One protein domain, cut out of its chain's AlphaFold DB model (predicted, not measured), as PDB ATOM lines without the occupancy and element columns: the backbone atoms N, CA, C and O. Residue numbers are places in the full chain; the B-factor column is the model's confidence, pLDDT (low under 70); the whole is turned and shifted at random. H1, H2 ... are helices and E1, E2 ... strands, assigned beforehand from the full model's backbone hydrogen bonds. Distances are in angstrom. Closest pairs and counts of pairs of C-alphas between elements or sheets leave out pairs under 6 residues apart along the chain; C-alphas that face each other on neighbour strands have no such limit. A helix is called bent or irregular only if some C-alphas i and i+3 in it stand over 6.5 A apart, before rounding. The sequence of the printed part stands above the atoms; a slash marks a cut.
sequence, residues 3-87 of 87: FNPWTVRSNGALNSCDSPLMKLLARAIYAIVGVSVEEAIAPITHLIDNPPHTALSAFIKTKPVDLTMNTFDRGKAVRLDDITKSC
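What this domain is: This is residues 3 to 87 of the 87 residues of an uncharacterized protein of Bifidobacterium longum subsp. longum (UniProt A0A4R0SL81). What does the model look like? It is a loose, open arch: H1 and H2 make one leg, H3 bridges across, and residues 73 to 87, with H4, stick out as the other leg. The short strand E1 lies on the inner side of H3, with residues 3 to 4 beside it. What is it made of? The 85 printed residues are mostly helix by class, with four named helices and one named strand in the order H1, H2, H3, E1, H4. The radius of gyration of the C-alphas is 16.8 A, and the spans are 41 by 36 by 21 A.

How they stand to each other: Which helices meet? H1, residues 11 to 14, touches H2, residues 20 to 33; their closest C-alphas, those of Leu 14 and Arg 27, are 5.5 A apart. H3, residues 37 to 49, touches no helix. What lies by the strand? E1, residues 58 to 60, and H3 are near each other, with 5 pairs of C-alphas within 10 A. Residues 59 to 60 of E1 pair with residues 3 to 4, parallel, and with residues 63 to 64, antiparallel; E1 pairs with no named strand. Where is the last helix? H4, residues 74 to 85, is apart from H1, H2, H3 and E1. Are the helix backbones in order? Every O i to N i+4 pair is within hydrogen-bond range in H2 and H4, against 7 of 9 in H3; H1 is too short for such a pair. H3 is only just irregular: C-alphas 40 and 43 are 6.51 A apart.

Where its parts are: Where does the first element begin? C-alpha 11 of H1 is at (-19.517, 12.585, -30.626). How long are the elements? From first to last C-alpha, H1 measures 5.2 A, H2 20.1 A, H3 18.4 A, E1 7.2 A and H4 16.5 A. Where does H4 end? C-alpha 85 is at (-48.653, 22.127, -40.310).

The domain as a whole: How far does it reach? The two C-alphas farthest apart, those of Leu 21 and His 53, are 46.0 A apart. Is it whole? The printed part has no cut, and the link from E1 to H4 is long, with 13 residues. Is confidence low anywhere? No printed residue is under 70, and the mean pLDDT of the printed part is 94.1.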
ATOM      1  N   PHE A   3     -38.418  12.749 -22.668       96.38
ATOM      2  CA  PHE A   3     -37.218  12.330 -21.950       96.38
ATOM      3  C   PHE A   3     -36.028  13.216 -22.295       96.38
ATOM      4  O   PHE A   3     -35.748  13.478 -23.462       96.38
ATOM      5  N   ASN A   4     -35.314  13.649 -21.261       96.12
ATOM      6  CA  ASN A   4     -34.046  14.347 -21.367       96.12
ATOM      7  C   ASN A   4     -32.964  13.516 -20.646       96.12
ATOM      8  O   ASN A   4     -33.028  13.381 -19.421       96.12
ATOM      9  N   PRO A   5     -31.953  12.980 -21.357       95.38
ATOM     10  CA  PRO A   5     -30.892  12.163 -20.760       95.38
ATOM     11  C   PRO A   5     -29.890  12.938 -19.896       95.38
ATOM     12  O   PRO A   5     -29.001  12.313 -19.324       95.38
ATOM     13  N   TRP A   6     -30.027  14.264 -19.777       94.12
ATOM     14  CA  TRP A   6     -28.980  15.194 -19.343       94.12
ATOM     15  C   TRP A   6     -27.886  15.382 -20.409       94.12
ATOM     16  O   TRP A   6     -28.017  14.944 -21.549       94.12
ATOM     17  N   THR A   7     -26.811  16.088 -20.061       93.50
ATOM     18  CA  THR A   7     -25.635  16.267 -20.915       93.50
ATOM     19  C   THR A   7     -25.002  14.909 -21.224       93.50
ATOM     20  O   THR A   7     -24.462  14.269 -20.327       93.50
ATOM     21  N   VAL A   8     -25.039  14.473 -22.486       95.50
ATOM     22  CA  VAL A   8     -24.449  13.194 -22.928       95.50
ATOM     23  C   VAL A   8     -23.145  13.443 -23.675       95.50
ATOM     24  O   VAL A   8     -23.112  14.243 -24.609       95.50
ATOM     25  N   ARG A   9     -22.078  12.720 -23.321       95.12
ATOM     26  CA  ARG A   9     -20.768  12.733 -24.000       95.12
ATOM     27  C   ARG A   9     -20.806  12.028 -25.363       95.12
ATOM     28  O   ARG A   9     -20.050  11.098 -25.616       95.12
ATOM     29  N   SER A  10     -21.700  12.462 -26.248       93.56
ATOM     30  CA  SER A  10     -21.802  11.952 -27.615       93.56
ATOM     31  C   SER A  10     -20.816  12.659 -28.548       93.56
ATOM     32  O   SER A  10     -20.474  13.827 -28.349       93.56
ATOM     33  N   ASN A  11     -20.399  11.981 -29.621       92.00
ATOM     34  CA  ASN A  11     -19.517  12.585 -30.626       92.00
ATOM     35  C   ASN A  11     -20.109  13.862 -31.236       92.00
ATOM     36  O   ASN A  11     -19.371  14.818 -31.461       92.00
ATOM     37  N   GLY A  12     -21.425  13.899 -31.468       90.81
ATOM     38  CA  GLY A  12     -22.102  15.094 -31.973       90.81
ATOM     39  C   GLY A  12     -21.997  16.269 -31.002       90.81
ATOM     40  O   GLY A  12     -21.610  17.362 -31.400       90.81
ATOM     41  N   ALA A  13     -22.255  16.040 -29.711       90.12
ATOM     42  CA  ALA A  13     -22.189  17.099 -28.709       90.12
ATOM     43  C   ALA A  13     -20.756  17.621 -28.501       90.12
ATOM     44  O   ALA A  13     -20.530  18.832 -28.498       90.12
ATOM     45  N   LEU A  14     -19.773  16.719 -28.415       90.38
ATOM     46  CA  LEU A  14     -18.358  17.055 -28.192       90.38
ATOM     47  C   LEU A  14     -17.690  17.776 -29.373       90.38
ATOM     48  O   LEU A  14     -16.605  18.340 -29.212       90.38
ATOM     49  N   ASN A  15     -18.303  17.731 -30.557       89.00
ATOM     50  CA  ASN A  15     -17.792  18.353 -31.777       89.00
ATOM     51  C   ASN A  15     -18.792  19.348 -32.391       89.00
ATOM     52  O   ASN A  15     -18.669  19.680 -33.564       89.00
ATOM     53  N   SER A  16     -19.762  19.820 -31.601       86.19
ATOM     54  CA  SER A  16     -20.849  20.702 -32.051       86.19
ATOM     55  C   SER A  16     -20.410  22.132 -32.381       86.19
ATOM     56  O   SER A  16     -21.120  22.844 -33.085       86.19
ATOM     57  N   CYS A  17     -19.253  22.570 -31.883       90.12
ATOM     58  CA  CYS A  17     -18.681  23.879 -32.194       90.12
ATOM     59  C   CYS A  17     -17.613  23.749 -33.279       90.12
ATOM     60  O   CYS A  17     -16.800  22.843 -33.181       90.12
ATOM     61  N   ASP A  18     -17.510  24.688 -34.225       90.12
ATOM     62  CA  ASP A  18     -16.476  24.638 -35.276       90.12
ATOM     63  C   ASP A  18     -15.079  25.053 -34.786       90.12
ATOM     64  O   ASP A  18     -14.071  24.453 -35.172       90.12
ATOM     65  N   SER A  19     -15.013  26.038 -33.883       95.75
ATOM     66  CA  SER A  19     -13.759  26.567 -33.331       95.75
ATOM     67  C   SER A  19     -13.002  25.513 -32.503       95.75
ATOM     68  O   SER A  19     -13.572  24.984 -31.544       95.75
ATOM     69  N   PRO A  20     -11.707  25.243 -32.778       94.25
ATOM     70  CA  PRO A  20     -10.902  24.291 -32.005       94.25
ATOM     71  C   PRO A  20     -10.844  24.599 -30.503       94.25
ATOM     72  O   PRO A  20     -10.920  23.687 -29.681       94.25
ATOM     73  N   LEU A  21     -10.776  25.885 -30.140       95.94
ATOM     74  CA  LEU A  21     -10.801  26.322 -28.743       95.94
ATOM     75  C   LEU A  21     -12.146  25.989 -28.084       95.94
ATOM     76  O   LEU A  21     -12.183  25.483 -26.963       95.94
ATOM     77  N   MET A  22     -13.255  26.221 -28.791       94.88
ATOM     78  CA  MET A  22     -14.590  25.900 -28.276       94.88
ATOM     79  C   MET A  22     -14.826  24.399 -28.177       94.88
ATOM     80  O   MET A  22     -15.395  23.953 -27.186       94.88
ATOM     81  N   LYS A  23     -14.311  23.606 -29.124       93.81
ATOM     82  CA  LYS A  23     -14.307  22.139 -29.022       93.81
ATOM     83  C   LYS A  23     -13.580  21.675 -27.762       93.81
ATOM     84  O   LYS A  23     -14.087  20.812 -27.050       93.81
ATOM     85  N   LEU A  24     -12.410  22.246 -27.466       94.81
ATOM     86  CA  LEU A  24     -11.648  21.891 -26.268       94.81
ATOM     87  C   LEU A  24     -12.422  22.230 -24.986       94.81
ATOM     88  O   LEU A  24     -12.532  21.387 -24.098       94.81
ATOM     89  N   LEU A  25     -13.005  23.429 -24.918       94.56
ATOM     90  CA  LEU A  25     -13.802  23.853 -23.766       94.56
ATOM     91  C   LEU A  25     -15.071  23.009 -23.596       94.56
ATOM     92  O   LEU A  25     -15.352  22.557 -22.486       94.56
ATOM     93  N   ALA A  26     -15.789  22.710 -24.680       92.06
ATOM     94  CA  ALA A  26     -16.947  21.822 -24.652       92.06
ATOM     95  C   ALA A  26     -16.564  20.430 -24.132       92.06
ATOM     96  O   ALA A  26     -17.216  19.911 -23.229       92.06
ATOM     97  N   ARG A  27     -15.463  19.848 -24.627       92.88
ATOM     98  CA  ARG A  27     -14.958  18.552 -24.149       92.88
ATOM     99  C   ARG A  27     -14.615  18.573 -22.662       92.88
ATOM    100  O   ARG A  27     -14.968  17.627 -21.965       92.88
ATOM    101  N   ALA A  28     -13.982  19.639 -22.174       94.56
ATOM    102  CA  ALA A  28     -13.655  19.780 -20.756       94.56
ATOM    103  C   ALA A  28     -14.916  19.850 -19.880       94.56
ATOM    104  O   ALA A  28     -15.021  19.123 -18.896       94.56
ATOM    105  N   ILE A  29     -15.910  20.657 -20.271       93.19
ATOM    106  CA  ILE A  29     -17.189  20.761 -19.552       93.19
ATOM    107  C   ILE A  29     -17.900  19.405 -19.535       93.19
ATOM    108  O   ILE A  29     -18.298  18.916 -18.478       93.19
ATOM    109  N   TYR A  30     -18.018  18.764 -20.695       93.94
ATOM    110  CA  TYR A  30     -18.694  17.478 -20.828       93.94
ATOM    111  C   TYR A  30     -17.976  16.353 -20.077       93.94
ATOM    112  O   TYR A  30     -18.645  15.447 -19.596       93.94
ATOM    113  N   ALA A  31     -16.651  16.406 -19.925       93.25
ATOM    114  CA  ALA A  31     -15.917  15.455 -19.092       93.25
ATOM    115  C   ALA A  31     -16.285  15.561 -17.599       93.25
ATOM    116  O   ALA A  31     -16.181  14.566 -16.889       93.25
ATOM    117  N   ILE A  32     -16.729  16.736 -17.136       94.25
ATOM    118  CA  ILE A  32     -17.111  16.982 -15.738       94.25
ATOM    119  C   ILE A  32     -18.594  16.672 -15.504       94.25
ATOM    120  O   ILE A  32     -18.939  15.998 -14.539       94.25
ATOM    121  N   VAL A  33     -19.483  17.189 -16.361       93.25
ATOM    122  CA  VAL A  33     -20.941  17.134 -16.127       93.25
ATOM    123  C   VAL A  33     -21.680  16.104 -16.982       93.25
ATOM    124  O   VAL A  33     -22.880  15.897 -16.789       93.25
ATOM    125  N   GLY A  34     -21.001  15.514 -17.968       93.00
ATOM    126  CA  GLY A  34     -21.618  14.676 -18.983       93.00
ATOM    127  C   GLY A  34     -21.595  13.189 -18.643       93.00
ATOM    128  O   GLY A  34     -20.555  12.623 -18.311       93.00
ATOM    129  N   VAL A  35     -22.736  12.528 -18.815       94.75
ATOM    130  CA  VAL A  35     -22.852  11.066 -18.711       94.75
ATOM    131  C   VAL A  35     -22.369  10.388 -19.996       94.75
ATOM    132  O   VAL A  35     -22.309  11.022 -21.056       94.75
ATOM    133  N   SER A  36     -21.982   9.115 -19.918       95.50
ATOM    134  CA  SER A  36     -21.718   8.299 -21.108       95.50
ATOM    135  C   SER A  36     -23.011   8.035 -21.895       95.50
ATOM    136  O   SER A  36     -24.118   8.299 -21.420       95.50
ATOM    137  N   VAL A  37     -22.884   7.529 -23.123       94.94
ATOM    138  CA  VAL A  37     -24.050   7.157 -23.940       94.94
ATOM    139  C   VAL A  37     -24.798   5.985 -23.300       94.94
ATOM    140  O   VAL A  37     -26.021   5.996 -23.230       94.94
ATOM    141  N   GLU A  38     -24.071   5.014 -22.763       95.56
ATOM    142  CA  GLU A  38     -24.610   3.829 -22.095       95.56
ATOM    143  C   GLU A  38     -25.395   4.221 -20.834       95.56
ATOM    144  O   GLU A  38     -26.532   3.787 -20.645       95.56
ATOM    145  N   GLU A  39     -24.833   5.120 -20.018       95.62
ATOM    146  CA  GLU A  39     -25.502   5.686 -18.840       95.62
ATOM    147  C   GLU A  39     -26.758   6.491 -19.209       95.62
ATOM    148  O   GLU A  39     -27.734   6.491 -18.461       95.62
ATOM    149  N   ALA A  40     -26.751   7.177 -20.356       95.81
ATOM    150  CA  ALA A  40     -27.896   7.939 -20.853       95.81
ATOM    151  C   ALA A  40     -29.025   7.049 -21.400       95.81
ATOM    152  O   ALA A  40     -30.197   7.421 -21.300       95.81
ATOM    153  N   ILE A  41     -28.682   5.891 -21.977       96.19
ATOM    154  CA  ILE A  41     -29.636   4.941 -22.565       96.19
ATOM    155  C   ILE A  41     -30.364   4.142 -21.480       96.19
ATOM    156  O   ILE A  41     -31.575   3.954 -21.579       96.19
ATOM    157  N   ALA A  42     -29.668   3.705 -20.428       96.50
ATOM    158  CA  ALA A  42     -30.254   2.811 -19.425       96.50
ATOM    159  C   ALA A  42     -31.572   3.328 -18.783       96.50
ATOM    160  O   ALA A  42     -32.514   2.546 -18.635       96.50
ATOM    161  N   PRO A  43     -31.722   4.626 -18.436       95.94
ATOM    162  CA  PRO A  43     -32.985   5.146 -17.916       95.94
ATOM    163  C   PRO A  43     -34.133   5.118 -18.930       95.94
ATOM    164  O   PRO A  43     -35.260   4.800 -18.557       95.94
ATOM    165  N   ILE A  44     -33.874   5.453 -20.200       95.94
ATOM    166  CA  ILE A  44     -34.934   5.488 -21.216       95.94
ATOM    167  C   ILE A  44     -35.377   4.082 -21.606       95.94
ATOM    168  O   ILE A  44     -36.573   3.871 -21.781       95.94
ATOM    169  N   THR A  45     -34.467   3.104 -21.660       96.62
ATOM    170  CA  THR A  45     -34.849   1.700 -21.880       96.62
ATOM    171  C   THR A  45     -35.721   1.193 -20.739       96.62
ATOM    172  O   THR A  45     -36.785   0.644 -20.993       96.62
ATOM    173  N   HIS A  46     -35.359   1.491 -19.486       95.19
ATOM    174  CA  HIS A  46     -36.188   1.122 -18.338       95.19
ATOM    175  C   HIS A  46     -37.600   1.723 -18.409       95.19
ATOM    176  O   HIS A  46     -38.571   1.024 -18.127       95.19
ATOM    177  N   LEU A  47     -37.722   2.994 -18.808       94.25
ATOM    178  CA  LEU A  47     -39.014   3.667 -18.974       94.25
ATOM    179  C   LEU A  47     -39.822   3.150 -20.176       94.25
ATOM    180  O   LEU A  47     -41.046   3.235 -20.158       94.25
ATOM    181  N   ILE A  48     -39.168   2.645 -21.226       94.19
ATOM    182  CA  ILE A  48     -39.839   1.982 -22.355       94.19
ATOM    183  C   ILE A  48     -40.388   0.624 -21.912       94.19
ATOM    184  O   ILE A  48     -41.543   0.317 -22.199       94.19
ATOM    185  N   ASP A  49     -39.586  -0.149 -21.180       96.56
ATOM    186  CA  ASP A  49     -39.974  -1.464 -20.666       96.56
ATOM    187  C   ASP A  49     -41.039  -1.360 -19.561       96.56
ATOM    188  O   ASP A  49     -41.843  -2.270 -19.370       96.56
ATOM    189  N   ASN A  50     -41.062  -0.236 -18.837       94.44
ATOM    190  CA  ASN A  50     -41.979   0.044 -17.731       94.44
ATOM    191  C   ASN A  50     -42.659   1.406 -17.954       94.44
ATOM    192  O   ASN A  50     -42.335   2.385 -17.269       94.44
ATOM    193  N   PRO A  51     -43.578   1.504 -18.931       93.12
ATOM    194  CA  PRO A  51     -44.154   2.780 -19.315       93.12
ATOM    195  C   PRO A  51     -45.008   3.369 -18.183       93.12
ATOM    196  O   PRO A  51     -45.760   2.649 -17.523       93.12
ATOM    197  N   PRO A  52     -44.948   4.693 -17.965       91.44
ATOM    198  CA  PRO A  52     -45.792   5.357 -16.982       91.44
ATOM    199  C   PRO A  52     -47.275   5.231 -17.358       91.44
ATOM    200  O   PRO A  52     -47.643   5.327 -18.526       91.44
ATOM    201  N   HIS A  53     -48.141   5.089 -16.352       91.19
ATOM    202  CA  HIS A  53     -49.587   4.906 -16.547       91.19
ATOM    203  C   HIS A  53     -50.337   6.178 -16.991       91.19
ATOM    204  O   HIS A  53     -51.528   6.117 -17.292       91.19
ATOM    205  N   THR A  54     -49.677   7.339 -17.014       91.06
ATOM    206  CA  THR A  54     -50.286   8.614 -17.415       91.06
ATOM    207  C   THR A  54     -50.107   8.879 -18.909       91.06
ATOM    208  O   THR A  54     -49.073   8.562 -19.494       91.06
ATOM    209  N   ALA A  55     -51.097   9.534 -19.530       88.81
ATOM    210  CA  ALA A  55     -51.075   9.842 -20.965       88.81
ATOM    211  C   ALA A  55     -49.887  10.733 -21.383       88.81
ATOM    212  O   ALA A  55     -49.313  10.553 -22.457       88.81
ATOM    213  N   LEU A  56     -49.493  11.678 -20.521       92.56
ATOM    214  CA  LEU A  56     -48.290  12.492 -20.680       92.56
ATOM    215  C   LEU A  56     -47.436  12.406 -19.413       92.56
ATOM    216  O   LEU A  56     -47.940  12.428 -18.290       92.56
ATOM    217  N   SER A  57     -46.134  12.298 -19.621       95.56
ATOM    218  CA  SER A  57     -45.104  12.205 -18.593       95.56
ATOM    219  C   SER A  57     -43.804  12.759 -19.165       95.56
ATOM    220  O   SER A  57     -43.563  12.644 -20.373       95.56
ATOM    221  N   ALA A  58     -42.983  13.373 -18.319       96.25
ATOM    222  CA  ALA A  58     -41.697  13.934 -18.702       96.25
ATOM    223  C   ALA A  58     -40.643  13.608 -17.642       96.25
ATOM    224  O   ALA A  58     -40.937  13.667 -16.448       96.25
ATOM    225  N   PHE A  59     -39.427  13.278 -18.076       96.44
ATOM    226  CA  PHE A  59     -38.338  12.893 -17.181       96.44
ATOM    227  C   PHE A  59     -37.016  13.554 -17.569       96.44
ATOM    228  O   PHE A  59     -36.692  13.677 -18.752       96.44
ATOM    229  N   ILE A  60     -36.223  13.925 -16.561       95.44
ATOM    230  CA  ILE A  60     -34.789  14.182 -16.705       95.44
ATOM    231  C   ILE A  60     -34.060  13.007 -16.058       95.44
ATOM    232  O   ILE A  60     -34.121  12.828 -14.837       95.44
ATOM    233  N   LYS A  61     -33.362  12.203 -16.865       93.56
ATOM    234  CA  LYS A  61     -32.880  10.874 -16.461       93.56
ATOM    235  C   LYS A  61     -34.054  10.070 -15.881       93.56
ATOM    236  O   LYS A  61     -35.049   9.871 -16.561       93.56
ATOM    237  N   THR A  62     -33.991   9.662 -14.618       91.38
ATOM    238  CA  THR A  62     -35.078   8.951 -13.924       91.38
ATOM    239  C   THR A  62     -36.009   9.866 -13.126       91.38
ATOM    240  O   THR A  62     -36.978   9.390 -12.539       91.38
ATOM    241  N   LYS A  63     -35.735  11.175 -13.055       94.69
ATOM    242  CA  LYS A  63     -36.508  12.102 -12.220       94.69
ATOM    243  C   LYS A  63     -37.718  12.638 -12.987       94.69
ATOM    244  O   LYS A  63     -37.514  13.187 -14.072       94.69
ATOM    245  N   PRO A  64     -38.943  12.532 -12.442       95.12
ATOM    246  CA  PRO A  64     -40.115  13.129 -13.065       95.12
ATOM    247  C   PRO A  64     -39.999  14.657 -13.073       95.12
ATOM    248  O   PRO A  64     -39.451  15.261 -12.149       95.12
ATOM    249  N   VAL A  65     -40.518  15.267 -14.133       95.56
ATOM    250  CA  VAL A  65     -40.601  16.720 -14.307       95.56
ATOM    251  C   VAL A  65     -42.031  17.174 -14.038       95.56
ATOM    252  O   VAL A  65     -42.988  16.504 -14.431       95.56
ATOM    253  N   ASP A  66     -42.167  18.328 -13.390       95.19
ATOM    254  CA  ASP A  66     -43.457  18.971 -13.167       95.19
ATOM    255  C   ASP A  66     -44.071  19.446 -14.495       95.19
ATOM    256  O   ASP A  66     -43.508  20.279 -15.209       95.19
ATOM    257  N   LEU A  67     -45.247  18.910 -14.825       95.44
ATOM    258  CA  LEU A  67     -45.970  19.239 -16.053       95.44
ATOM    259  C   LEU A  67     -46.765  20.552 -15.961       95.44
ATOM    260  O   LEU A  67     -47.334  20.976 -16.960       95.44
ATOM    261  N   THR A  68     -46.805  21.210 -14.799       94.81
ATOM    262  CA  THR A  68     -47.454  22.524 -14.635       94.81
ATOM    263  C   THR A  68     -46.559  23.692 -15.060       94.81
ATOM    264  O   THR A  68     -47.006  24.836 -15.129       94.81
ATOM    265  N   MET A  69     -45.295  23.418 -15.396       95.12
ATOM    266  CA  MET A  69     -44.345  24.419 -15.876       95.12
ATOM    267  C   MET A  69     -44.745  24.995 -17.244       95.12
ATOM    268  O   MET A  69     -45.239  24.283 -18.117       95.12
ATOM    269  N   ASN A  70     -44.383  26.260 -17.492       95.50
ATOM    270  CA  ASN A  70     -44.639  26.971 -18.757       95.50
ATOM    271  C   ASN A  70     -44.140  26.252 -20.025       95.50
ATOM    272  O   ASN A  70     -44.642  26.523 -21.115       95.50
ATOM    273  N   THR A  71     -43.145  25.367 -19.909       93.38
ATOM    274  CA  THR A  71     -42.641  24.532 -21.014       93.38
ATOM    275  C   THR A  71     -43.716  23.594 -21.573       93.38
ATOM    276  O   THR A  71     -43.681  23.269 -22.755       93.38
ATOM    277  N   PHE A  72     -44.681  23.184 -20.746       94.94
ATOM    278  CA  PHE A  72     -45.770  22.273 -21.109       94.94
ATOM    279  C   PHE A  72     -47.106  23.003 -21.315       94.94
ATOM    280  O   PHE A  72     -48.175  22.400 -21.222       94.94
ATOM    281  N   ASP A  73     -47.060  24.305 -21.609       96.12
ATOM    282  CA  ASP A  73     -48.246  25.100 -21.923       96.12
ATOM    283  C   ASP A  73     -48.965  24.543 -23.164       96.12
ATOM    284  O   ASP A  73     -48.456  24.578 -24.291       96.12
ATOM    285  N   ARG A  74     -50.184  24.041 -22.947       95.38
ATOM    286  CA  ARG A  74     -51.011  23.441 -23.996       95.38
ATOM    287  C   ARG A  74     -51.369  24.435 -25.101       95.38
ATOM    288  O   ARG A  74     -51.381  24.048 -26.264       95.38
ATOM    289  N   GLY A  75     -51.672  25.688 -24.763       97.56
ATOM    290  CA  GLY A  75     -52.065  26.703 -25.742       97.56
ATOM    291  C   GLY A  75     -50.917  27.047 -26.690       97.56
ATOM    292  O   GLY A  75     -51.108  27.110 -27.905       97.56
ATOM    293  N   LYS A  76     -49.701  27.185 -26.153       97.44
ATOM    294  CA  LYS A  76     -48.484  27.387 -26.951       97.44
ATOM    295  C   LYS A  76     -48.160  26.170 -27.811       97.44
ATOM    296  O   LYS A  76     -47.775  26.354 -28.962       97.44
ATOM    297  N   ALA A  77     -48.339  24.958 -27.283       95.81
ATOM    298  CA  ALA A  77     -48.120  23.725 -28.037       95.81
ATOM    299  C   ALA A  77     -49.090  23.588 -29.223       95.81
ATOM    300  O   ALA A  77     -48.644  23.311 -30.331       95.81
ATOM    301  N   VAL A  78     -50.388  23.850 -29.015       97.50
ATOM    302  CA  VAL A  78     -51.398  23.843 -30.092       97.50
ATOM    303  C   VAL A  78     -51.058  24.884 -31.154       97.50
ATOM    304  O   VAL A  78     -50.975  24.555 -32.331       97.50
ATOM    305  N   ARG A  79     -50.749  26.120 -30.744       97.50
ATOM    306  CA  ARG A  79     -50.364  27.177 -31.687       97.50
ATOM    307  C   ARG A  79     -49.124  26.807 -32.509       97.50
ATOM    308  O   ARG A  79     -49.058  27.143 -33.688       97.50
ATOM    309  N   LEU A  80     -48.124  26.175 -31.892       97.00
ATOM    310  CA  LEU A  80     -46.919  25.727 -32.593       97.00
ATOM    311  C   LEU A  80     -47.241  24.643 -33.628       97.00
ATOM    312  O   LEU A  80     -46.722  24.703 -34.741       97.00
ATOM    313  N   ASP A  81     -48.096  23.683 -33.275       97.38
ATOM    314  CA  ASP A  81     -48.554  22.616 -34.171       97.38
ATOM    315  C   ASP A  81     -49.313  23.185 -35.383       97.38
ATOM    316  O   ASP A  81     -48.985  22.850 -36.521       97.38
ATOM    317  N   ASP A  82     -50.234  24.127 -35.156       97.88
ATOM    318  CA  ASP A  82     -51.000  24.798 -36.219       97.88
ATOM    319  C   ASP A  82     -50.087  25.529 -37.218       97.88
ATOM    320  O   ASP A  82     -50.231  25.388 -38.435       97.88
ATOM    321  N   ILE A  83     -49.108  26.292 -36.710       98.00
ATOM    322  CA  ILE A  83     -48.133  26.999 -37.553       98.00
ATOM    323  C   ILE A  83     -47.275  25.998 -38.334       98.00
ATOM    324  O   ILE A  83     -47.057  26.187 -39.527       98.00
ATOM    325  N   THR A  84     -46.809  24.927 -37.689       97.44
ATOM    326  CA  THR A  84     -45.892  23.957 -38.311       97.44
ATOM    327  C   THR A  84     -46.570  23.150 -39.419       97.44
ATOM    328  O   THR A  84     -45.940  22.873 -40.430       97.44
ATOM    329  N   LYS A  85     -47.858  22.813 -39.271       96.38
ATOM    330  CA  LYS A  85     -48.653  22.127 -40.310       96.38
ATOM    331  C   LYS A  85     -48.966  22.991 -41.532       96.38
ATOM    332  O   LYS A  85     -49.415  22.463 -42.545       96.38
ATOM    333  N   SER A  86     -48.792  24.303 -41.409       87.62
ATOM    334  CA  SER A  86     -49.048  25.269 -42.478       87.62
ATOM    335  C   SER A  86     -47.812  25.529 -43.356       87.62
ATOM    336  O   SER A  86     -47.918  26.284 -44.323       87.62
ATOM    337  N   CYS A  87     -46.661  24.941 -43.005       75.62
ATOM    338  CA  CYS A  87     -45.407  24.972 -43.763       75.62
ATOM    339  C   CYS A  87     -45.284  23.744 -44.672       75.62
ATOM    340  O   CYS A  87     -44.763  23.917 -45.795       75.62
TER     341      CYS A  87